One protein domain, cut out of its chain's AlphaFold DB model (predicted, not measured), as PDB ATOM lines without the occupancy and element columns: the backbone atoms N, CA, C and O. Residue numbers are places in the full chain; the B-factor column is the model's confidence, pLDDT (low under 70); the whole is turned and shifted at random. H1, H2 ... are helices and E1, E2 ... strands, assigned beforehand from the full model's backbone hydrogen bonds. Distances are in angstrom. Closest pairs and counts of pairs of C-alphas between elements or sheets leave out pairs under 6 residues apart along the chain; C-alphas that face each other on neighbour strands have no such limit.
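Overview. This is residues 864 to 1016 of the 1040 residues of an uncharacterized protein of Candidatus Omnitrophica bacterium (UniProt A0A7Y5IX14). Little regular structure: long loops with short helices among them, H6 near the middle, loop 876 to 903 at one end, and the long helix H9 at the other, with H7 packed on it. The 153 printed residues run H1 H2 H3 H4 H5 H6 E1 H7 H8 H9, mostly helix, with only 58 in named elements. The whole is compact, radius of gyration of the C-alphas 16.3 A, spanning 48 by 35 by 30 A.

Along the chain. H1, residues 864 to 870, begins at C-alpha 864 (-31.278, 24.595, 16.239). Then come H2, 872 to 875; H3, 904 to 907; H4, 912 to 915; H5, 918 to 921; H6, 934 to 938; E1, 941 to 943; H7, 961 to 966; H8, 979 to 982. H9, 999 to 1015, is 24.7 A long.

Arrangement. H3 and H6 are close but not clearly touching, C-alphas 906 and 934 being closest at 7.0 A. E1 pairs antiparallel with residues 951 to 952. H7 touches H9, closest at C-alphas 961 and 1009, 5.3 A, at a steep tilt of 51 degrees, opposite ways. O i to N i+4 pairs within hydrogen-bond range number 12 of 13 in H9.

Size, cuts and confidence. The printed part has no cut. Among low-confidence stretches is 983 to 997.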
ATOM      1  N   GLN A 864     -30.431  24.375  17.418       88.25
ATOM      2  CA  GLN A 864     -31.278  24.595  16.239       88.25
ATOM      3  C   GLN A 864     -30.532  25.330  15.121       88.25
ATOM      4  O   GLN A 864     -30.678  24.955  13.965       88.25
ATOM      5  N   TYR A 865     -29.704  26.326  15.457       86.81
ATOM      6  CA  TYR A 865     -28.880  27.049  14.484       86.81
ATOM      7  C   TYR A 865     -27.894  26.116  13.769       86.81
ATOM      8  O   TYR A 865     -27.801  26.140  12.544       86.81
ATOM      9  N   LEU A 866     -27.221  25.239  14.523       81.75
ATOM     10  CA  LEU A 866     -26.257  24.283  13.975       81.75
ATOM     11  C   LEU A 866     -26.935  23.293  13.025       81.75
ATOM     12  O   LEU A 866     -26.446  23.095  11.919       81.75
ATOM     13  N   ASP A 867     -28.090  22.736  13.403       82.12
ATOM     14  CA  ASP A 867     -28.892  21.895  12.508       82.12
ATOM     15  C   ASP A 867     -29.338  22.666  11.251       82.12
ATOM     16  O   ASP A 867     -29.245  22.161  10.128       82.12
ATOM     17  N   TYR A 868     -29.805  23.905  11.425       86.06
ATOM     18  CA  TYR A 868     -30.343  24.719  10.341       86.06
ATOM     19  C   TYR A 868     -29.288  25.030   9.275       86.06
ATOM     20  O   TYR A 868     -29.591  24.927   8.085       86.06
ATOM     21  N   LEU A 869     -28.036  25.290   9.676       79.38
ATOM     22  CA  LEU A 869     -26.899  25.470   8.763       79.38
ATOM     23  C   LEU A 869     -26.658  24.256   7.847       79.38
ATOM     24  O   LEU A 869     -26.052  24.383   6.784       79.38
ATOM     25  N   LEU A 870     -27.126  23.067   8.230       73.75
ATOM     26  CA  LEU A 870     -26.975  21.842   7.439       73.75
ATOM     27  C   LEU A 870     -28.184  21.565   6.542       73.75
ATOM     28  O   LEU A 870     -28.129  20.689   5.672       73.75
ATOM     29  N   SER A 871     -29.280  22.285   6.756       78.62
ATOM     30  CA  SER A 871     -30.526  22.094   6.029       78.62
ATOM     31  C   SER A 871     -30.440  22.594   4.588       78.62
ATOM     32  O   SER A 871     -29.605  23.427   4.228       78.62
ATOM     33  N   LYS A 872     -31.361  22.130   3.737       79.50
ATOM     34  CA  LYS A 872     -31.549  22.715   2.399       79.50
ATOM     35  C   LYS A 872     -32.204  24.096   2.446       79.50
ATOM     36  O   LYS A 872     -31.959  24.889   1.542       79.50
ATOM     37  N   HIS A 873     -32.978  24.393   3.492       82.38
ATOM     38  CA  HIS A 873     -33.540  25.729   3.694       82.38
ATOM     39  C   HIS A 873     -32.428  26.775   3.805       82.38
ATOM     40  O   HIS A 873     -32.518  27.816   3.169       82.38
ATOM     41  N   TRP A 874     -31.310  26.438   4.453       80.88
ATOM     42  CA  TRP A 874     -30.122  27.287   4.443       80.88
ATOM     43  C   TRP A 874     -29.237  27.097   3.204       80.88
ATOM     44  O   TRP A 874     -28.936  28.045   2.485       80.88
ATOM     45  N   THR A 875     -28.783  25.869   2.940       74.25
ATOM     46  CA  THR A 875     -27.728  25.620   1.936       74.25
ATOM     47  C   THR A 875     -28.168  25.866   0.495       74.25
ATOM     48  O   THR A 875     -27.311  26.071  -0.360       74.25
ATOM     49  N   VAL A 876     -29.477  25.859   0.226       73.38
ATOM     50  CA  VAL A 876     -30.045  26.089  -1.109       73.38
ATOM     51  C   VAL A 876     -30.907  27.346  -1.130       73.38
ATOM     52  O   VAL A 876     -30.654  28.224  -1.945       73.38
ATOM     53  N   ALA A 877     -31.909  27.442  -0.250       73.56
ATOM     54  CA  ALA A 877     -32.888  28.533  -0.300       73.56
ATOM     55  C   ALA A 877     -32.442  29.812   0.429       73.56
ATOM     56  O   ALA A 877     -33.027  30.863   0.193       73.56
ATOM     57  N   LYS A 878     -31.415  29.733   1.289       79.38
ATOM     58  CA  LYS A 878     -30.931  30.840   2.135       79.38
ATOM     59  C   LYS A 878     -32.029  31.487   2.994       79.38
ATOM     60  O   LYS A 878     -31.919  32.659   3.322       79.38
ATOM     61  N   PHE A 879     -33.052  30.720   3.375       87.50
ATOM     62  CA  PHE A 879     -34.116  31.183   4.268       87.50
ATOM     63  C   PHE A 879     -33.593  31.426   5.682       87.50
ATOM     64  O   PHE A 879     -32.627  30.801   6.124       87.50
ATOM     65  N   GLU A 880     -34.257  32.327   6.396       86.94
ATOM     66  CA  GLU A 880     -33.950  32.675   7.776       86.94
ATOM     67  C   GLU A 880     -34.951  32.073   8.770       86.94
ATOM     68  O   GLU A 880     -36.037  31.602   8.423       86.94
ATOM     69  N   CYS A 881     -34.599  32.108  10.059       90.12
ATOM     70  CA  CYS A 881     -35.437  31.590  11.145       90.12
ATOM     71  C   CYS A 881     -36.843  32.205  11.149       90.12
ATOM     72  O   CYS A 881     -37.828  31.526  11.452       90.12
ATOM     73  N   TRP A 882     -36.936  33.498  10.827       90.56
ATOM     74  CA  TRP A 882     -38.198  34.226  10.849       90.56
ATOM     75  C   TRP A 882     -39.106  33.908   9.667       90.56
ATOM     76  O   TRP A 882     -40.237  34.371   9.647       90.56
ATOM     77  N   GLU A 883     -38.685  33.097   8.694       91.06
ATOM     78  CA  GLU A 883     -39.623  32.564   7.701       91.06
ATOM     79  C   GLU A 883     -40.629  31.600   8.338       91.06
ATOM     80  O   GLU A 883     -41.748  31.464   7.854       91.06
ATOM     81  N   CYS A 884     -40.287  31.008   9.487       91.56
ATOM     82  CA  CYS A 884     -41.205  30.178  10.266       91.56
ATOM     83  C   CYS A 884     -41.622  30.811  11.602       91.56
ATOM     84  O   CYS A 884     -42.734  30.558  12.065       91.56
ATOM     85  N   HIS A 885     -40.757  31.615  12.226       91.31
ATOM     86  CA  HIS A 885     -40.989  32.211  13.546       91.31
ATOM     87  C   HIS A 885     -41.301  33.713  13.477       91.31
ATOM     88  O   HIS A 885     -40.749  34.432  12.651       91.31
ATOM     89  N   ASP A 886     -42.129  34.211  14.389       87.12
ATOM     90  CA  ASP A 886     -42.268  35.642  14.648       87.12
ATOM     91  C   ASP A 886     -41.433  36.023  15.885       87.12
ATOM     92  O   ASP A 886     -41.814  35.701  17.015       87.12
ATOM     93  N   PRO A 887     -40.284  36.708  15.725       86.19
ATOM     94  CA  PRO A 887     -39.443  37.101  16.856       86.19
ATOM     95  C   PRO A 887     -40.123  38.117  17.788       86.19
ATOM     96  O   PRO A 887     -39.700  38.270  18.936       86.19
ATOM     97  N   HIS A 888     -41.184  38.778  17.319       84.69
ATOM     98  CA  HIS A 888     -42.015  39.671  18.114       84.69
ATOM     99  C   HIS A 888     -43.169  38.935  18.803       84.69
ATOM    100  O   HIS A 888     -43.953  39.568  19.493       84.69
ATOM    101  N   GLY A 889     -43.251  37.609  18.698       77.56
ATOM    102  CA  GLY A 889     -44.268  36.793  19.353       77.56
ATOM    103  C   GLY A 889     -45.523  36.589  18.511       77.56
ATOM    104  O   GLY A 889     -45.906  37.424  17.697       77.56
ATOM    105  N   SER A 890     -46.193  35.461  18.740       74.25
ATOM    106  CA  SER A 890     -47.422  35.089  18.027       74.25
ATOM    107  C   SER A 890     -48.405  34.378  18.957       74.25
ATOM    108  O   SER A 890     -48.004  33.827  19.980       74.25
ATOM    109  N   ASP A 891     -49.670  34.279  18.550       72.62
ATOM    110  CA  ASP A 891     -50.652  33.435  19.248       72.62
ATOM    111  C   ASP A 891     -50.456  31.929  18.969       72.62
ATOM    112  O   ASP A 891     -51.080  31.080  19.613       72.62
ATOM    113  N   ASN A 892     -49.587  31.568  18.018       74.12
ATOM    114  CA  ASN A 892     -49.278  30.179  17.705       74.12
ATOM    115  C   ASN A 892     -48.216  29.606  18.655       74.12
ATOM    116  O   ASN A 892     -47.446  30.311  19.310       74.12
ATOM    117  N   GLU A 893     -48.153  28.276  18.716       72.19
ATOM    118  CA  GLU A 893     -47.152  27.589  19.527       72.19
ATOM    119  C   GLU A 893     -45.725  27.932  19.085       72.19
ATOM    120  O   GLU A 893     -45.459  28.033  17.894       72.19
ATOM    121  N   HIS A 894     -44.806  28.074  20.045       77.56
ATOM    122  CA  HIS A 894     -43.384  28.350  19.785       77.56
ATOM    123  C   HIS A 894     -43.110  29.633  18.982       77.56
ATOM    124  O   HIS A 894     -42.104  29.700  18.276       77.56
ATOM    125  N   ASP A 895     -43.990  30.633  19.108       79.75
ATOM    126  CA  ASP A 895     -43.903  31.897  18.374       79.75
ATOM    127  C   ASP A 895     -43.806  31.670  16.850       79.75
ATOM    128  O   ASP A 895     -42.988  32.278  16.169       79.75
ATOM    129  N   LEU A 896     -44.583  30.726  16.309       85.38
ATOM    130  CA  LEU A 896     -44.630  30.444  14.870       85.38
ATOM    131  C   LEU A 896     -45.537  31.431  14.119       85.38
ATOM    132  O   LEU A 896     -46.609  31.800  14.593       85.38
ATOM    133  N   LYS A 897     -45.181  31.786  12.882       85.56
ATOM    134  CA  LYS A 897     -46.031  32.624  12.015       85.56
ATOM    135  C   LYS A 897     -47.406  31.998  11.757       85.56
ATOM    136  O   LYS A 897     -48.421  32.691  11.774       85.56
ATOM    137  N   THR A 898     -47.448  30.677  11.598       84.12
ATOM    138  CA  THR A 898     -48.682  29.889  11.504       84.12
ATOM    139  C   THR A 898     -48.533  28.542  12.217       84.12
ATOM    140  O   THR A 898     -47.446  28.133  12.627       84.12
ATOM    141  N   THR A 899     -49.636  27.825  12.393       81.06
ATOM    142  CA  THR A 899     -49.656  26.546  13.102       81.06
ATOM    143  C   THR A 899     -48.957  25.431  12.312       81.06
ATOM    144  O   THR A 899     -49.267  25.142  11.163       81.06
ATOM    145  N   ALA A 900     -48.051  24.697  12.961       81.38
ATOM    146  CA  ALA A 900     -47.486  23.468  12.395       81.38
ATOM    147  C   ALA A 900     -48.420  22.248  12.552       81.38
ATOM    148  O   ALA A 900     -48.128  21.156  12.060       81.38
ATOM    149  N   ARG A 901     -49.542  22.391  13.273       76.44
ATOM    150  CA  ARG A 901     -50.409  21.264  13.662       76.44
ATOM    151  C   ARG A 901     -51.230  20.675  12.526       76.44
ATOM    152  O   ARG A 901     -51.640  19.523  12.633       76.44
ATOM    153  N   ASP A 902     -51.478  21.456  11.488       78.56
ATOM    154  CA  ASP A 902     -52.254  21.081  10.305       78.56
ATOM    155  C   ASP A 902     -51.412  21.126   9.021       78.56
ATOM    156  O   ASP A 902     -51.954  21.083   7.920       78.56
ATOM    157  N   ASN A 903     -50.084  21.178   9.172       85.50
ATOM    158  CA  ASN A 903     -49.091  21.339   8.110       85.50
ATOM    159  C   ASN A 903     -49.100  22.696   7.396       85.50
ATOM    160  O   ASN A 903     -48.244  22.880   6.533       85.50
ATOM    161  N   SER A 904     -49.974  23.649   7.749       85.44
ATOM    162  CA  SER A 904     -50.053  24.941   7.047       85.44
ATOM    163  C   SER A 904     -48.701  25.650   6.976       85.44
ATOM    164  O   SER A 904     -48.302  26.021   5.879       85.44
ATOM    165  N   LEU A 905     -47.934  25.673   8.074       88.94
ATOM    166  CA  LEU A 905     -46.575  26.240   8.110       88.94
ATOM    167  C   LEU A 905     -45.662  25.744   6.983       88.94
ATOM    168  O   LEU A 905     -44.922  26.513   6.387       88.94
ATOM    169  N   CYS A 906     -45.684  24.445   6.695       89.44
ATOM    170  CA  CYS A 906     -44.811  23.866   5.678       89.44
ATOM    171  C   CYS A 906     -45.403  24.033   4.274       89.44
ATOM    172  O   CYS A 906     -44.671  24.175   3.294       89.44
ATOM    173  N   LEU A 907     -46.731  23.983   4.170       88.12
ATOM    174  CA  LEU A 907     -47.447  23.989   2.898       88.12
ATOM    175  C   LEU A 907     -47.562  25.381   2.262       88.12
ATOM    176  O   LEU A 907     -47.978  25.471   1.110       88.12
ATOM    177  N   GLU A 908     -47.140  26.438   2.963       88.88
ATOM    178  CA  GLU A 908     -46.945  27.774   2.380       88.88
ATOM    179  C   GLU A 908     -45.956  27.751   1.204       88.88
ATOM    180  O   GLU A 908     -46.156  28.447   0.211       88.88
ATOM    181  N   CYS A 909     -44.930  26.895   1.269       89.50
ATOM    182  CA  CYS A 909     -43.962  26.715   0.181       89.50
ATOM    183  C   CYS A 909     -44.017  25.312  -0.443       89.50
ATOM    184  O   CYS A 909     -43.845  25.155  -1.655       89.50
ATOM    185  N   HIS A 910     -44.269  24.270   0.355       86.94
ATOM    186  CA  HIS A 910     -44.323  22.892  -0.129       86.94
ATOM    187  C   HIS A 910     -45.716  22.553  -0.655       86.94
ATOM    188  O   HIS A 910     -46.642  22.316   0.112       86.94
ATOM    189  N   GLN A 911     -45.864  22.481  -1.978       90.12
ATOM    190  CA  GLN A 911     -47.159  22.284  -2.630       90.12
ATOM    191  C   GLN A 911     -47.925  21.071  -2.076       90.12
ATOM    192  O   GLN A 911     -47.495  19.922  -2.189       90.12
ATOM    193  N   ALA A 912     -49.101  21.326  -1.495       86.25
ATOM    194  CA  ALA A 912     -49.914  20.291  -0.854       86.25
ATOM    195  C   ALA A 912     -50.313  19.162  -1.815       86.25
ATOM    196  O   ALA A 912     -50.394  18.009  -1.395       86.25
ATOM    197  N   ALA A 913     -50.512  19.487  -3.097       83.56
ATOM    198  CA  ALA A 913     -50.833  18.519  -4.143       83.56
ATOM    199  C   ALA A 913     -49.724  17.477  -4.373       83.56
ATOM    200  O   ALA A 913     -50.023  16.380  -4.834       83.56
ATOM    201  N   ASP A 914     -48.479  17.802  -4.018       83.81
ATOM    202  CA  ASP A 914     -47.328  16.916  -4.181       83.81
ATOM    203  C   ASP A 914     -46.952  16.247  -2.852       83.81
ATOM    204  O   ASP A 914     -46.737  15.035  -2.792       83.81
ATOM    205  N   TYR A 915     -46.908  17.032  -1.769       84.50
ATOM    206  CA  TYR A 915     -46.316  16.615  -0.494       84.50
ATOM    207  C   TYR A 915     -47.336  16.208   0.574       84.50
ATOM    208  O   TYR A 915     -47.027  15.379   1.427       84.50
ATOM    209  N   ASN A 916     -48.567  16.723   0.536       85.19
ATOM    210  CA  ASN A 916     -49.610  16.356   1.502       85.19
ATOM    211  C   ASN A 916     -50.508  15.230   0.961       85.19
ATOM    212  O   ASN A 916     -51.734  15.274   1.069       85.19
ATOM    213  N   THR A 917     -49.887  14.233   0.332       83.56
ATOM    214  CA  THR A 917     -50.558  13.107  -0.329       83.56
ATOM    215  C   THR A 917     -50.274  11.790   0.400       83.56
ATOM    216  O   THR A 917     -49.221  11.648   1.035       83.56
ATOM    217  N   PRO A 918     -51.166  10.786   0.332       81.56
ATOM    218  CA  PRO A 918     -50.868   9.436   0.813       81.56
ATOM    219  C   PRO A 918     -49.645   8.814   0.127       81.56
ATOM    220  O   PRO A 918     -48.948   8.009   0.736       81.56
ATOM    221  N   GLU A 919     -49.370   9.194  -1.121       82.44
ATOM    222  CA  GLU A 919     -48.211   8.747  -1.892       82.44
ATOM    223  C   GLU A 919     -46.902   9.303  -1.336       82.44
ATOM    224  O   GLU A 919     -45.914   8.579  -1.317       82.44
ATOM    225  N   HIS A 920     -46.885  10.557  -0.873       84.56
ATOM    226  CA  HIS A 920     -45.712  11.133  -0.223       84.56
ATOM    227  C   HIS A 920     -45.602  10.694   1.234       84.56
ATOM    228  O   HIS A 920     -44.540  10.282   1.671       84.56
ATOM    229  N   THR A 921     -46.687  10.773   2.001       81.88
ATOM    230  CA  THR A 921     -46.661  10.492   3.446       81.88
ATOM    231  C   THR A 921     -46.622   8.999   3.764       81.88
ATOM    232  O   THR A 921     -46.267   8.632   4.882       81.88
ATOM    233  N   HIS A 922     -47.014   8.135   2.824       80.69
ATOM    234  CA  HIS A 922     -47.211   6.693   3.007       80.69
ATOM    235  C   HIS A 922     -48.177   6.319   4.146       80.69
ATOM    236  O   HIS A 922     -48.138   5.206   4.672       80.69
ATOM    237  N   HIS A 923     -49.091   7.229   4.501       78.75
ATOM    238  CA  HIS A 923     -50.161   7.003   5.471       78.75
ATOM    239  C   HIS A 923     -51.524   7.223   4.795       78.75
ATOM    240  O   HIS A 923     -51.751   8.231   4.130       78.75
ATOM    241  N   SER A 924     -52.455   6.274   4.945       63.19
ATOM    242  CA  SER A 924     -53.807   6.396   4.381       63.19
ATOM    243  C   SER A 924     -54.628   7.429   5.161       63.19
ATOM    244  O   SER A 924     -54.749   7.308   6.381       63.19
ATOM    245  N   GLY A 925     -55.199   8.412   4.459       56.00
ATOM    246  CA  GLY A 925     -55.961   9.521   5.038       56.00
ATOM    247  C   GLY A 925     -57.130   9.089   5.933       56.00
ATOM    248  O   GLY A 925     -57.937   8.244   5.552       56.00
ATOM    249  N   ASP A 926     -57.208   9.751   7.088       49.75
ATOM    250  CA  ASP A 926     -58.259   9.710   8.112       49.75
ATOM    251  C   ASP A 926     -58.286   8.481   9.044       49.75
ATOM    252  O   ASP A 926     -59.277   7.767   9.213       49.75
ATOM    253  N   LEU A 927     -57.170   8.278   9.749       45.03
ATOM    254  CA  LEU A 927     -57.195   7.649  11.068       45.03
ATOM    255  C   LEU A 927     -57.575   8.722  12.093       45.03
ATOM    256  O   LEU A 927     -56.783   9.612  12.401       45.03
ATOM    257  N   ALA A 928     -58.798   8.631  12.614       39.25
ATOM    258  CA  ALA A 928     -59.308   9.445  13.712       39.25
ATOM    259  C   ALA A 928     -58.261   9.591  14.842       39.25
ATOM    260  O   ALA A 928     -58.071   8.669  15.638       39.25
ATOM    261  N   GLY A 929     -57.569  10.741  14.891       45.84
ATOM    262  CA  GLY A 929     -56.536  11.045  15.893       45.84
ATOM    263  C   GLY A 929     -55.371  11.954  15.465       45.84
ATOM    264  O   GLY A 929     -54.668  12.439  16.350       45.84
ATOM    265  N   GLY A 930     -55.170  12.223  14.169       53.69
ATOM    266  CA  GLY A 930     -54.150  13.162  13.671       53.69
ATOM    267  C   GLY A 930     -53.329  12.594  12.510       53.69
ATOM    268  O   GLY A 930     -52.585  11.635  12.696       53.69
ATOM    269  N   SER A 931     -53.464  13.186  11.319       58.78
ATOM    270  CA  SER A 931     -52.585  12.936  10.164       58.78
ATOM    271  C   SER A 931     -51.102  13.086  10.546       58.78
ATOM    272  O   SER A 931     -50.809  13.895  11.430       58.78
ATOM    273  N   PRO A 932     -50.155  12.369   9.899       73.00
ATOM    274  CA  PRO A 932     -48.736  12.629  10.127       73.00
ATOM    275  C   PRO A 932     -48.433  14.081   9.749       73.00
ATOM    276  O   PRO A 932     -48.699  14.507   8.621       73.00
ATOM    277  N   ARG A 933     -47.919  14.859  10.704       83.94
ATOM    278  CA  ARG A 933     -47.537  16.244  10.436       83.94
ATOM    279  C   ARG A 933     -46.148  16.273   9.821       83.94
ATOM    280  O   ARG A 933     -45.304  15.450  10.175       83.94
ATOM    281  N   CYS A 934     -45.869  17.246   8.962       87.56
ATOM    282  CA  CYS A 934     -44.555  17.408   8.337       87.56
ATOM    283  C   CYS A 934     -43.440  17.430   9.399       87.56
ATOM    284  O   CYS A 934     -42.440  16.724   9.274       87.56
ATOM    285  N   VAL A 935     -43.665  18.162  10.495       87.62
ATOM    286  CA  VAL A 935     -42.727  18.294  11.624       87.62
ATOM    287  C   VAL A 935     -42.505  17.000  12.414       87.62
ATOM    288  O   VAL A 935     -41.457  16.849  13.039       87.62
ATOM    289  N   ASP A 936     -43.439  16.043  12.368       83.12
ATOM    290  CA  ASP A 936     -43.288  14.759  13.065       83.12
ATOM    291  C   ASP A 936     -42.215  13.888  12.391       83.12
ATOM    292  O   ASP A 936     -41.479  13.174  13.072       83.12
ATOM    293  N   CYS A 937     -42.086  13.993  11.063       83.44
ATOM    294  CA  CYS A 937     -41.109  13.232  10.287       83.44
ATOM    295  C   CYS A 937     -39.834  14.031   9.992       83.44
ATOM    296  O   CYS A 937     -38.729  13.547  10.227       83.44
ATOM    297  N   HIS A 938     -39.983  15.255   9.483       87.50
ATOM    298  CA  HIS A 938     -38.866  16.065   8.994       87.50
ATOM    299  C   HIS A 938     -38.135  16.811  10.108       87.50
ATOM    300  O   HIS A 938     -36.962  17.129   9.962       87.50
ATOM    301  N   MET A 939     -38.792  17.055  11.239       89.12
ATOM    302  CA  MET A 939     -38.199  17.740  12.390       89.12
ATOM    303  C   MET A 939     -38.264  16.868  13.641       89.12
ATOM    304  O   MET A 939     -38.425  17.383  14.739       89.12
ATOM    305  N   ALA A 940     -38.173  15.541  13.500       84.31
ATOM    306  CA  ALA A 940     -38.323  14.586  14.600       84.31
ATOM    307  C   ALA A 940     -37.619  15.033  15.902       84.31
ATOM    308  O   ALA A 940     -36.471  15.497  15.891       84.31
ATOM    309  N   ALA A 941     -38.308  14.892  17.034       81.88
ATOM    310  CA  ALA A 941     -37.772  15.295  18.325       81.88
ATOM    311  C   ALA A 941     -36.684  14.312  18.782       81.88
ATOM    312  O   ALA A 941     -36.976  13.180  19.160       81.88
ATOM    313  N   VAL A 942     -35.419  14.732  18.700       78.12
ATOM    314  CA  VAL A 942     -34.241  13.881  18.979       78.12
ATOM    315  C   VAL A 942     -33.238  14.514  19.947       78.12
ATOM    316  O   VAL A 942     -32.302  13.851  20.398       78.12
ATOM    317  N   GLN A 943     -33.452  15.783  20.293       79.19
ATOM    318  CA  GLN A 943     -32.636  16.563  21.219       79.19
ATOM    319  C   GLN A 943     -33.269  16.601  22.622       79.19
ATOM    320  O   GLN A 943     -34.456  16.313  22.792       79.19
ATOM    321  N   ASN A 944     -32.478  16.950  23.645       76.62
ATOM    322  CA  ASN A 944     -32.887  16.871  25.054       76.62
ATOM    323  C   ASN A 944     -32.671  18.194  25.810       76.62
ATOM    324  O   ASN A 944     -31.556  18.707  25.837       76.62
ATOM    325  N   SER A 945     -33.680  18.675  26.550       65.88
ATOM    326  CA  SER A 945     -33.557  19.829  27.475       65.88
ATOM    327  C   SER A 945     -33.753  19.480  28.958       65.88
ATOM    328  O   SER A 945     -34.275  20.263  29.757       65.88
ATOM    329  N   GLY A 946     -33.403  18.252  29.349       60.75
ATOM    330  CA  GLY A 946     -33.638  17.699  30.696       60.75
ATOM    331  C   GLY A 946     -34.843  16.753  30.783       60.75
ATOM    332  O   GLY A 946     -35.122  16.177  31.834       60.75
ATOM    333  N   VAL A 947     -35.527  16.556  29.660       63.56
ATOM    334  CA  VAL A 947     -36.427  15.440  29.360       63.56
ATOM    335  C   VAL A 947     -35.863  14.767  28.108       63.56
ATOM    336  O   VAL A 947     -35.147  15.417  27.347       63.56
ATOM    337  N   ASN A 948     -36.110  13.470  27.937       64.88
ATOM    338  CA  ASN A 948     -35.629  12.775  26.752       64.88
ATOM    339  C   ASN A 948     -36.480  13.162  25.526       64.88
ATOM    340  O   ASN A 948     -37.704  13.061  25.589       64.88
ATOM    341  N   TYR A 949     -35.819  13.550  24.433       71.81
ATOM    342  CA  TYR A 949     -36.379  13.703  23.085       71.81
ATOM    343  C   TYR A 949     -37.524  14.719  22.989       71.81
ATOM    344  O   TYR A 949     -38.562  14.454  22.391       71.81
ATOM    345  N   ASP A 950     -37.356  15.880  23.622       68.25
ATOM    346  CA  ASP A 950     -38.387  16.917  23.720       68.25
ATOM    347  C   ASP A 950     -38.127  18.153  22.854       68.25
ATOM    348  O   ASP A 950     -38.924  19.089  22.871       68.25
ATOM    349  N   ILE A 951     -37.032  18.156  22.089       76.75
ATOM    350  CA  ILE A 951     -36.696  19.220  21.141       76.75
ATOM    351  C   ILE A 951     -36.615  18.650  19.722       76.75
ATOM    352  O   ILE A 951     -35.897  17.678  19.463       76.75
ATOM    353  N   HIS A 952     -37.343  19.302  18.815       85.62
ATOM    354  CA  HIS A 952     -37.354  19.061  17.374       85.62
ATOM    355  C   HIS A 952     -36.028  19.484  16.722       85.62
ATOM    356  O   HIS A 952     -35.529  20.585  16.970       85.62
ATOM    357  N   ASN A 953     -35.462  18.612  15.882       85.00
ATOM    358  CA  ASN A 953     -34.280  18.961  15.089       85.00
ATOM    359  C   ASN A 953     -34.646  19.913  13.946       85.00
ATOM    360  O   ASN A 953     -35.775  19.897  13.461       85.00
ATOM    361  N   HIS A 954     -33.679  20.713  13.507       90.75
ATOM    362  CA  HIS A 954     -33.865  21.677  12.413       90.75
ATOM    363  C   HIS A 954     -33.089  21.271  11.147       90.75
ATOM    364  O   HIS A 954     -32.709  22.114  10.340       90.75
ATOM    365  N   LEU A 955     -32.850  19.966  10.959       81.44
ATOM    366  CA  LEU A 955     -32.221  19.431   9.743       81.44
ATOM    367  C   LEU A 955     -33.231  19.311   8.593       81.44
ATOM    368  O   LEU A 955     -32.837  19.306   7.427       81.44
ATOM    369  N   PHE A 956     -34.527  19.205   8.918       86.31
ATOM    370  CA  PHE A 956     -35.646  18.989   7.985       86.31
ATOM    371  C   PHE A 956     -35.547  17.680   7.179       86.31
ATOM    372  O   PHE A 956     -36.269  17.461   6.201       86.31
ATOM    373  N   GLN A 957     -34.648  16.789   7.595       80.88
ATOM    374  CA  GLN A 957     -34.442  15.476   7.006       80.88
ATOM    375  C   GLN A 957     -35.179  14.417   7.821       80.88
ATOM    376  O   GLN A 957     -35.197  14.451   9.052       80.88
ATOM    377  N   VAL A 958     -35.756  13.439   7.124       81.50
ATOM    378  CA  VAL A 958     -36.357  12.281   7.782       81.50
ATOM    379  C   VAL A 958     -35.239  11.435   8.380       81.50
ATOM    380  O   VAL A 958     -34.441  10.841   7.661       81.50
ATOM    381  N   LEU A 959     -35.188  11.379   9.709       80.31
ATOM    382  CA  LEU A 959     -34.215  10.563  10.426       80.31
ATOM    383  C   LEU A 959     -34.650   9.097  10.373       80.31
ATOM    384  O   LEU A 959     -35.662   8.734  10.979       80.31
ATOM    385  N   LEU A 960     -33.899   8.275   9.636       78.38
ATOM    386  CA  LEU A 960     -34.253   6.890   9.322       78.38
ATOM    387  C   LEU A 960     -34.073   5.922  10.507       78.38
ATOM    388  O   LEU A 960     -33.230   6.158  11.378       78.38
ATOM    389  N   PRO A 961     -34.813   4.798  10.539       78.06
ATOM    390  CA  PRO A 961     -34.627   3.719  11.513       78.06
ATOM    391  C   PRO A 961     -33.185   3.208  11.673       78.06
ATOM    392  O   PRO A 961     -32.777   2.928  12.805       78.06
ATOM    393  N   GLU A 962     -32.387   3.115  10.597       75.81
ATOM    394  CA  GLU A 962     -30.981   2.674  10.676       75.81
ATOM    395  C   GLU A 962     -30.162   3.469  11.705       75.81
ATOM    396  O   GLU A 962     -29.335   2.894  12.414       75.81
ATOM    397  N   ARG A 963     -30.439   4.765  11.868       77.00
ATOM    398  CA  ARG A 963     -29.790   5.626  12.865       77.00
ATOM    399  C   ARG A 963     -29.876   5.042  14.275       77.00
ATOM    400  O   ARG A 963     -28.883   4.982  14.998       77.00
ATOM    401  N   THR A 964     -31.054   4.581  14.680       74.75
ATOM    402  CA  THR A 964     -31.251   3.990  16.010       74.75
ATOM    403  C   THR A 964     -30.449   2.702  16.168       74.75
ATOM    404  O   THR A 964     -29.882   2.463  17.235       74.75
ATOM    405  N   LEU A 965     -30.342   1.896  15.105       73.69
ATOM    406  CA  LEU A 965     -29.516   0.685  15.083       73.69
ATOM    407  C   LEU A 965     -28.017   1.013  15.178       73.69
ATOM    408  O   LEU A 965     -27.292   0.362  15.931       73.69
ATOM    409  N   ALA A 966     -27.557   2.045  14.470       72.75
ATOM    410  CA  ALA A 966     -26.161   2.473  14.464       72.75
ATOM    411  C   ALA A 966     -25.693   3.013  15.830       72.75
ATOM    412  O   ALA A 966     -24.528   2.854  16.197       72.75
ATOM    413  N   HIS A 967     -26.601   3.603  16.617       71.81
ATOM    414  CA  HIS A 967     -26.267   4.300  17.866       71.81
ATOM    415  C   HIS A 967     -26.577   3.524  19.156       71.81
ATOM    416  O   HIS A 967     -26.470   4.093  20.246       71.81
ATOM    417  N   GLN A 968     -26.902   2.227  19.077       65.38
ATOM    418  CA  GLN A 968     -27.273   1.383  20.231       65.38
ATOM    419  C   GLN A 968     -26.237   1.349  21.370       65.38
ATOM    420  O   GLN A 968     -26.597   1.139  22.526       65.38
ATOM    421  N   GLY A 969     -24.951   1.557  21.062       60.59
ATOM    422  CA  GLY A 969     -23.859   1.563  22.044       60.59
ATOM    423  C   GLY A 969     -23.712   2.863  22.846       60.59
ATOM    424  O   GLY A 969     -22.871   2.938  23.741       60.59
ATOM    425  N   THR A 970     -24.497   3.899  22.540       66.31
ATOM    426  CA  THR A 970     -24.456   5.180  23.259       66.31
ATOM    427  C   THR A 970     -25.337   5.138  24.514       66.31
ATOM    428  O   THR A 970     -26.311   4.395  24.572       66.31
ATOM    429  N   ALA A 971     -25.025   5.954  25.532       57.38
ATOM    430  CA  ALA A 971     -25.660   5.894  26.861       57.38
ATOM    431  C   ALA A 971     -27.209   5.973  26.863       57.38
ATOM    432  O   ALA A 971     -27.826   5.522  27.827       57.38
ATOM    433  N   ASN A 972     -27.829   6.478  25.785       58.66
ATOM    434  CA  ASN A 972     -29.284   6.531  25.599       58.66
ATOM    435  C   ASN A 972     -29.773   5.985  24.238       58.66
ATOM    436  O   ASN A 972     -30.979   5.923  24.041       58.66
ATOM    437  N   GLY A 973     -28.886   5.570  23.324       68.38
ATOM    438  CA  GLY A 973     -29.253   5.337  21.919       68.38
ATOM    439  C   GLY A 973     -29.754   6.611  21.212       68.38
ATOM    440  O   GLY A 973     -29.762   7.668  21.834       68.38
ATOM    441  N   SER A 974     -30.134   6.556  19.928       76.12
ATOM    442  CA  SER A 974     -30.618   7.735  19.172       76.12
ATOM    443  C   SER A 974     -32.012   7.482  18.583       76.12
ATOM    444  O   SER A 974     -32.181   6.473  17.899       76.12
ATOM    445  N   PRO A 975     -33.012   8.348  18.822       78.38
ATOM    446  CA  PRO A 975     -34.352   8.194  18.252       78.38
ATOM    447  C   PRO A 975     -34.384   8.500  16.747       78.38
ATOM    448  O   PRO A 975     -33.466   9.102  16.188       78.38
ATOM    449  N   ASN A 976     -35.477   8.091  16.102       80.19
ATOM    450  CA  ASN A 976     -35.752   8.318  14.685       80.19
ATOM    451  C   ASN A 976     -37.197   8.805  14.476       80.19
ATOM    452  O   ASN A 976     -38.027   8.708  15.384       80.19
ATOM    453  N   ALA A 977     -37.493   9.301  13.275       82.25
ATOM    454  CA  ALA A 977     -38.788   9.881  12.921       82.25
ATOM    455  C   ALA A 977     -39.962   8.898  13.083       82.25
ATOM    456  O   ALA A 977     -41.045   9.270  13.528       82.25
ATOM    457  N   CYS A 978     -39.750   7.620  12.772       79.00
ATOM    458  CA  CYS A 978     -40.811   6.619  12.778       79.00
ATOM    459  C   CYS A 978     -41.146   6.150  14.205       79.00
ATOM    460  O   CYS A 978     -42.310   6.005  14.578       79.00
ATOM    461  N   MET A 979     -40.135   5.910  15.041       75.12
ATOM    462  CA  MET A 979     -40.337   5.285  16.352       75.12
ATOM    463  C   MET A 979     -41.138   6.155  17.327       75.12
ATOM    464  O   MET A 979     -41.871   5.609  18.157       75.12
ATOM    465  N   LEU A 980     -41.053   7.485  17.219       73.12
ATOM    466  CA  LEU A 980     -41.776   8.406  18.105       73.12
ATOM    467  C   LEU A 980     -43.289   8.105  18.141       73.12
ATOM    468  O   LEU A 980     -43.897   8.163  19.216       73.12
ATOM    469  N   CYS A 981     -43.856   7.677  17.007       74.50
ATOM    470  CA  CYS A 981     -45.250   7.250  16.863       74.50
ATOM    471  C   CYS A 981     -45.418   5.718  16.865       74.50
ATOM    472  O   CYS A 981     -46.363   5.194  17.459       74.50
ATOM    473  N   HIS A 982     -44.495   4.976  16.240       72.12
ATOM    474  CA  HIS A 982     -44.637   3.532  16.022       72.12
ATOM    475  C   HIS A 982     -44.174   2.637  17.190       72.12
ATOM    476  O   HIS A 982     -44.305   1.416  17.104       72.12
ATOM    477  N   ARG A 983     -43.739   3.209  18.324       64.44
ATOM    478  CA  ARG A 983     -43.346   2.470  19.548       64.44
ATOM    479  C   ARG A 983     -44.390   1.481  20.089       64.44
ATOM    480  O   ARG A 983     -44.052   0.561  20.820       64.44
ATOM    481  N   SER A 984     -45.664   1.668  19.735       55.66
ATOM    482  CA  SER A 984     -46.800   0.872  20.230       55.66
ATOM    483  C   SER A 984     -47.227  -0.257  19.285       55.66
ATOM    484  O   SER A 984     -48.183  -0.971  19.592       55.66
ATOM    485  N   PHE A 985     -46.578  -0.411  18.123       55.31
ATOM    486  CA  PHE A 985     -46.919  -1.448  17.144       55.31
ATOM    487  C   PHE A 985     -46.484  -2.834  17.652       55.31
ATOM    488  O   PHE A 985     -45.459  -3.370  17.257       55.31
ATOM    489  N   GLY A 986     -47.278  -3.399  18.567       47.12
ATOM    490  CA  GLY A 986     -47.489  -4.836  18.781       47.12
ATOM    491  C   GLY A 986     -46.269  -5.758  18.879       47.12
ATOM    492  O   GLY A 986     -46.388  -6.917  18.486       47.12
ATOM    493  N   GLY A 987     -45.122  -5.291  19.375       51.72
ATOM    494  CA  GLY A 987     -43.914  -6.120  19.425       51.72
ATOM    495  C   GLY A 987     -42.669  -5.480  20.029       51.72
ATOM    496  O   GLY A 987     -41.754  -6.229  20.361       51.72
ATOM    497  N   PHE A 988     -42.639  -4.156  20.204       52.75
ATOM    498  CA  PHE A 988     -41.577  -3.492  20.958       52.75
ATOM    499  C   PHE A 988     -41.754  -3.736  22.459       52.75
ATOM    500  O   PHE A 988     -42.839  -3.543  23.013       52.75
ATOM    501  N   THR A 989     -40.697  -4.209  23.102       52.97
ATOM    502  CA  THR A 989     -40.645  -4.582  24.527       52.97
ATOM    503  C   THR A 989     -39.973  -3.505  25.374       52.97
ATOM    504  O   THR A 989     -40.298  -3.367  26.558       52.97
ATOM    505  N   GLU A 990     -39.106  -2.694  24.766       58.75
ATOM    506  CA  GLU A 990     -38.449  -1.561  25.410       58.75
ATOM    507  C   GLU A 990     -39.305  -0.288  25.406       58.75
ATOM    508  O   GLU A 990     -40.016   0.031  24.455       58.75
ATOM    509  N   THR A 991     -39.216   0.474  26.500       56.88
ATOM    510  CA  THR A 991     -39.973   1.733  26.679       56.88
ATOM    511  C   THR A 991     -39.175   2.990  26.328       56.88
ATOM    512  O   THR A 991     -39.720   4.082  26.431       56.88
ATOM    513  N   ASP A 992     -37.893   2.858  25.974       63.09
ATOM    514  CA  ASP A 992     -36.985   3.973  25.670       63.09
ATOM    515  C   ASP A 992     -36.871   4.154  24.150       63.09
ATOM    516  O   ASP A 992     -36.315   3.302  23.458       63.09
ATOM    517  N   ALA A 993     -37.360   5.286  23.636       62.97
ATOM    518  CA  ALA A 993     -37.363   5.609  22.208       62.97
ATOM    519  C   ALA A 993     -35.961   5.807  21.592       62.97
ATOM    520  O   ALA A 993     -35.864   6.169  20.429       62.97
ATOM    521  N   GLY A 994     -34.868   5.624  22.336       65.75
ATOM    522  CA  GLY A 994     -33.520   5.558  21.766       65.75
ATOM    523  C   GLY A 994     -32.972   4.139  21.611       65.75
ATOM    524  O   GLY A 994     -31.947   3.965  20.955       65.75
ATOM    525  N   LYS A 995     -33.603   3.114  22.202       67.81
ATOM    526  CA  LYS A 995     -32.987   1.788  22.383       67.81
ATOM    527  C   LYS A 995     -33.760   0.680  21.677       67.81
ATOM    528  O   LYS A 995     -34.899   0.402  22.018       67.81
ATOM    529  N   TRP A 996     -33.074  -0.011  20.765       68.88
ATOM    530  CA  TRP A 996     -33.532  -1.234  20.086       68.88
ATOM    531  C   TRP A 996     -32.601  -2.405  20.401       68.88
ATOM    532  O   TRP A 996     -31.953  -2.962  19.525       68.88
ATOM    533  N   ASN A 997     -32.442  -2.719  21.681       67.00
ATOM    534  CA  ASN A 997     -31.486  -3.729  22.148       67.00
ATOM    535  C   ASN A 997     -32.045  -5.168  22.072       67.00
ATOM    536  O   ASN A 997     -31.267  -6.124  22.124       67.00
ATOM    537  N   GLU A 998     -33.362  -5.348  21.928       71.12
ATOM    538  CA  GLU A 998     -33.977  -6.665  21.823       71.12
ATOM    539  C   GLU A 998     -34.015  -7.176  20.378       71.12
ATOM    540  O   GLU A 998     -34.234  -6.445  19.413       71.12
ATOM    541  N   ALA A 999     -33.838  -8.488  20.206       71.56
ATOM    542  CA  ALA A 999     -33.769  -9.111  18.883       71.56
ATOM    543  C   ALA A 999     -35.057  -8.952  18.051       71.56
ATOM    544  O   ALA A 999     -35.015  -9.129  16.833       71.56
ATOM    545  N   ASN A1000     -36.198  -8.683  18.693       72.62
ATOM    546  CA  ASN A1000     -37.452  -8.393  18.001       72.62
ATOM    547  C   ASN A1000     -37.481  -6.945  17.491       72.62
ATOM    548  O   ASN A1000     -37.792  -6.724  16.323       72.62
ATOM    549  N   ASP A1001     -37.052  -5.997  18.322       71.38
ATOM    550  CA  ASP A1001     -36.957  -4.574  17.988       71.38
ATOM    551  C   ASP A1001     -36.019  -4.351  16.801       71.38
ATOM    552  O   ASP A1001     -36.390  -3.676  15.846       71.38
ATOM    553  N   ILE A1002     -34.855  -5.013  16.800       73.50
ATOM    554  CA  ILE A1002     -33.879  -4.958  15.697       73.50
ATOM    555  C   ILE A1002     -34.488  -5.463  14.381       73.50
ATOM    556  O   ILE A1002     -34.221  -4.910  13.320       73.50
ATOM    557  N   LYS A1003     -35.330  -6.500  14.417       74.25
ATOM    558  CA  LYS A1003     -35.970  -7.019  13.197       74.25
ATOM    559  C   LYS A1003     -37.027  -6.067  12.656       74.25
ATOM    560  O   LYS A1003     -37.092  -5.869  11.447       74.25
ATOM    561  N   ILE A1004     -37.855  -5.504  13.537       71.88
ATOM    562  CA  ILE A1004     -38.890  -4.538  13.150       71.88
ATOM    563  C   ILE A1004     -38.228  -3.281  12.578       71.88
ATOM    564  O   ILE A1004     -38.647  -2.781  11.540       71.88
ATOM    565  N   ALA A1005     -37.153  -2.827  13.213       71.94
ATOM    566  CA  ALA A1005     -36.303  -1.734  12.774       71.94
ATOM    567  C   ALA A1005     -35.721  -1.920  11.372       71.94
ATOM    568  O   ALA A1005     -35.902  -1.056  10.520       71.94
ATOM    569  N   THR A1006     -35.044  -3.046  11.127       77.25
ATOM    570  CA  THR A1006     -34.460  -3.358   9.816       77.25
ATOM    571  C   THR A1006     -35.539  -3.449   8.742       77.25
ATOM    572  O   THR A1006     -35.360  -2.916   7.654       77.25
ATOM    573  N   LEU A1007     -36.689  -4.052   9.057       77.75
ATOM    574  CA  LEU A1007     -37.809  -4.127   8.122       77.75
ATOM    575  C   LEU A1007     -38.388  -2.741   7.796       77.75
ATOM    576  O   LEU A1007     -38.673  -2.456   6.636       77.75
ATOM    577  N   LEU A1008     -38.569  -1.883   8.803       75.69
ATOM    578  CA  LEU A1008     -39.026  -0.505   8.607       75.69
ATOM    579  C   LEU A1008     -38.037   0.286   7.750       75.69
ATOM    580  O   LEU A1008     -38.465   0.983   6.836       75.69
ATOM    581  N   ASP A1009     -36.736   0.144   8.004       77.38
ATOM    582  CA  ASP A1009     -35.687   0.781   7.207       77.38
ATOM    583  C   ASP A1009     -35.739   0.341   5.735       77.38
ATOM    584  O   ASP A1009     -35.787   1.175   4.832       77.38
ATOM    585  N   GLU A1010     -35.832  -0.969   5.481       78.88
ATOM    586  CA  GLU A1010     -35.948  -1.531   4.132       78.88
ATOM    587  C   GLU A1010     -37.187  -1.013   3.386       78.88
ATOM    588  O   GLU A1010     -37.103  -0.682   2.203       78.88
ATOM    589  N   ILE A1011     -38.332  -0.920   4.071       78.69
ATOM    590  CA  ILE A1011     -39.580  -0.390   3.507       78.69
ATOM    591  C   ILE A1011     -39.426   1.095   3.161       78.69
ATOM    592  O   ILE A1011     -39.745   1.515   2.050       78.69
ATOM    593  N   VAL A1012     -38.887   1.886   4.088       75.88
ATOM    594  CA  VAL A1012     -38.682   3.329   3.917       75.88
ATOM    595  C   VAL A1012     -37.715   3.620   2.763       75.88
ATOM    596  O   VAL A1012     -37.968   4.507   1.944       75.88
ATOM    597  N   ARG A1013     -36.651   2.823   2.616       74.06
ATOM    598  CA  ARG A1013     -35.702   2.927   1.494       74.06
ATOM    599  C   ARG A1013     -36.321   2.568   0.140       74.06
ATOM    600  O   ARG A1013     -35.872   3.084  -0.881       74.06
ATOM    601  N   GLN A1014     -37.345   1.713   0.107       78.19
ATOM    602  CA  GLN A1014     -38.096   1.413  -1.120       78.19
ATOM    603  C   GLN A1014     -39.050   2.542  -1.509       78.19
ATOM    604  O   GLN A1014     -39.210   2.823  -2.694       78.19
ATOM    605  N   TRP A1015     -39.678   3.175  -0.522       78.06
ATOM    606  CA  TRP A1015     -40.581   4.306  -0.720       78.06
ATOM    607  C   TRP A1015     -39.856   5.548  -1.238       78.06
ATOM    608  O   TRP A1015     -40.309   6.176  -2.194       78.06
ATOM    609  N   TRP A1016     -38.677   5.841  -0.683       73.25
ATOM    610  CA  TRP A1016     -37.870   6.998  -1.069       73.25
ATOM    611  C   TRP A1016     -36.439   6.597  -1.460       73.25
ATOM    612  O   TRP A1016     -35.490   6.846  -0.713       73.25
TER     613      TRP A1016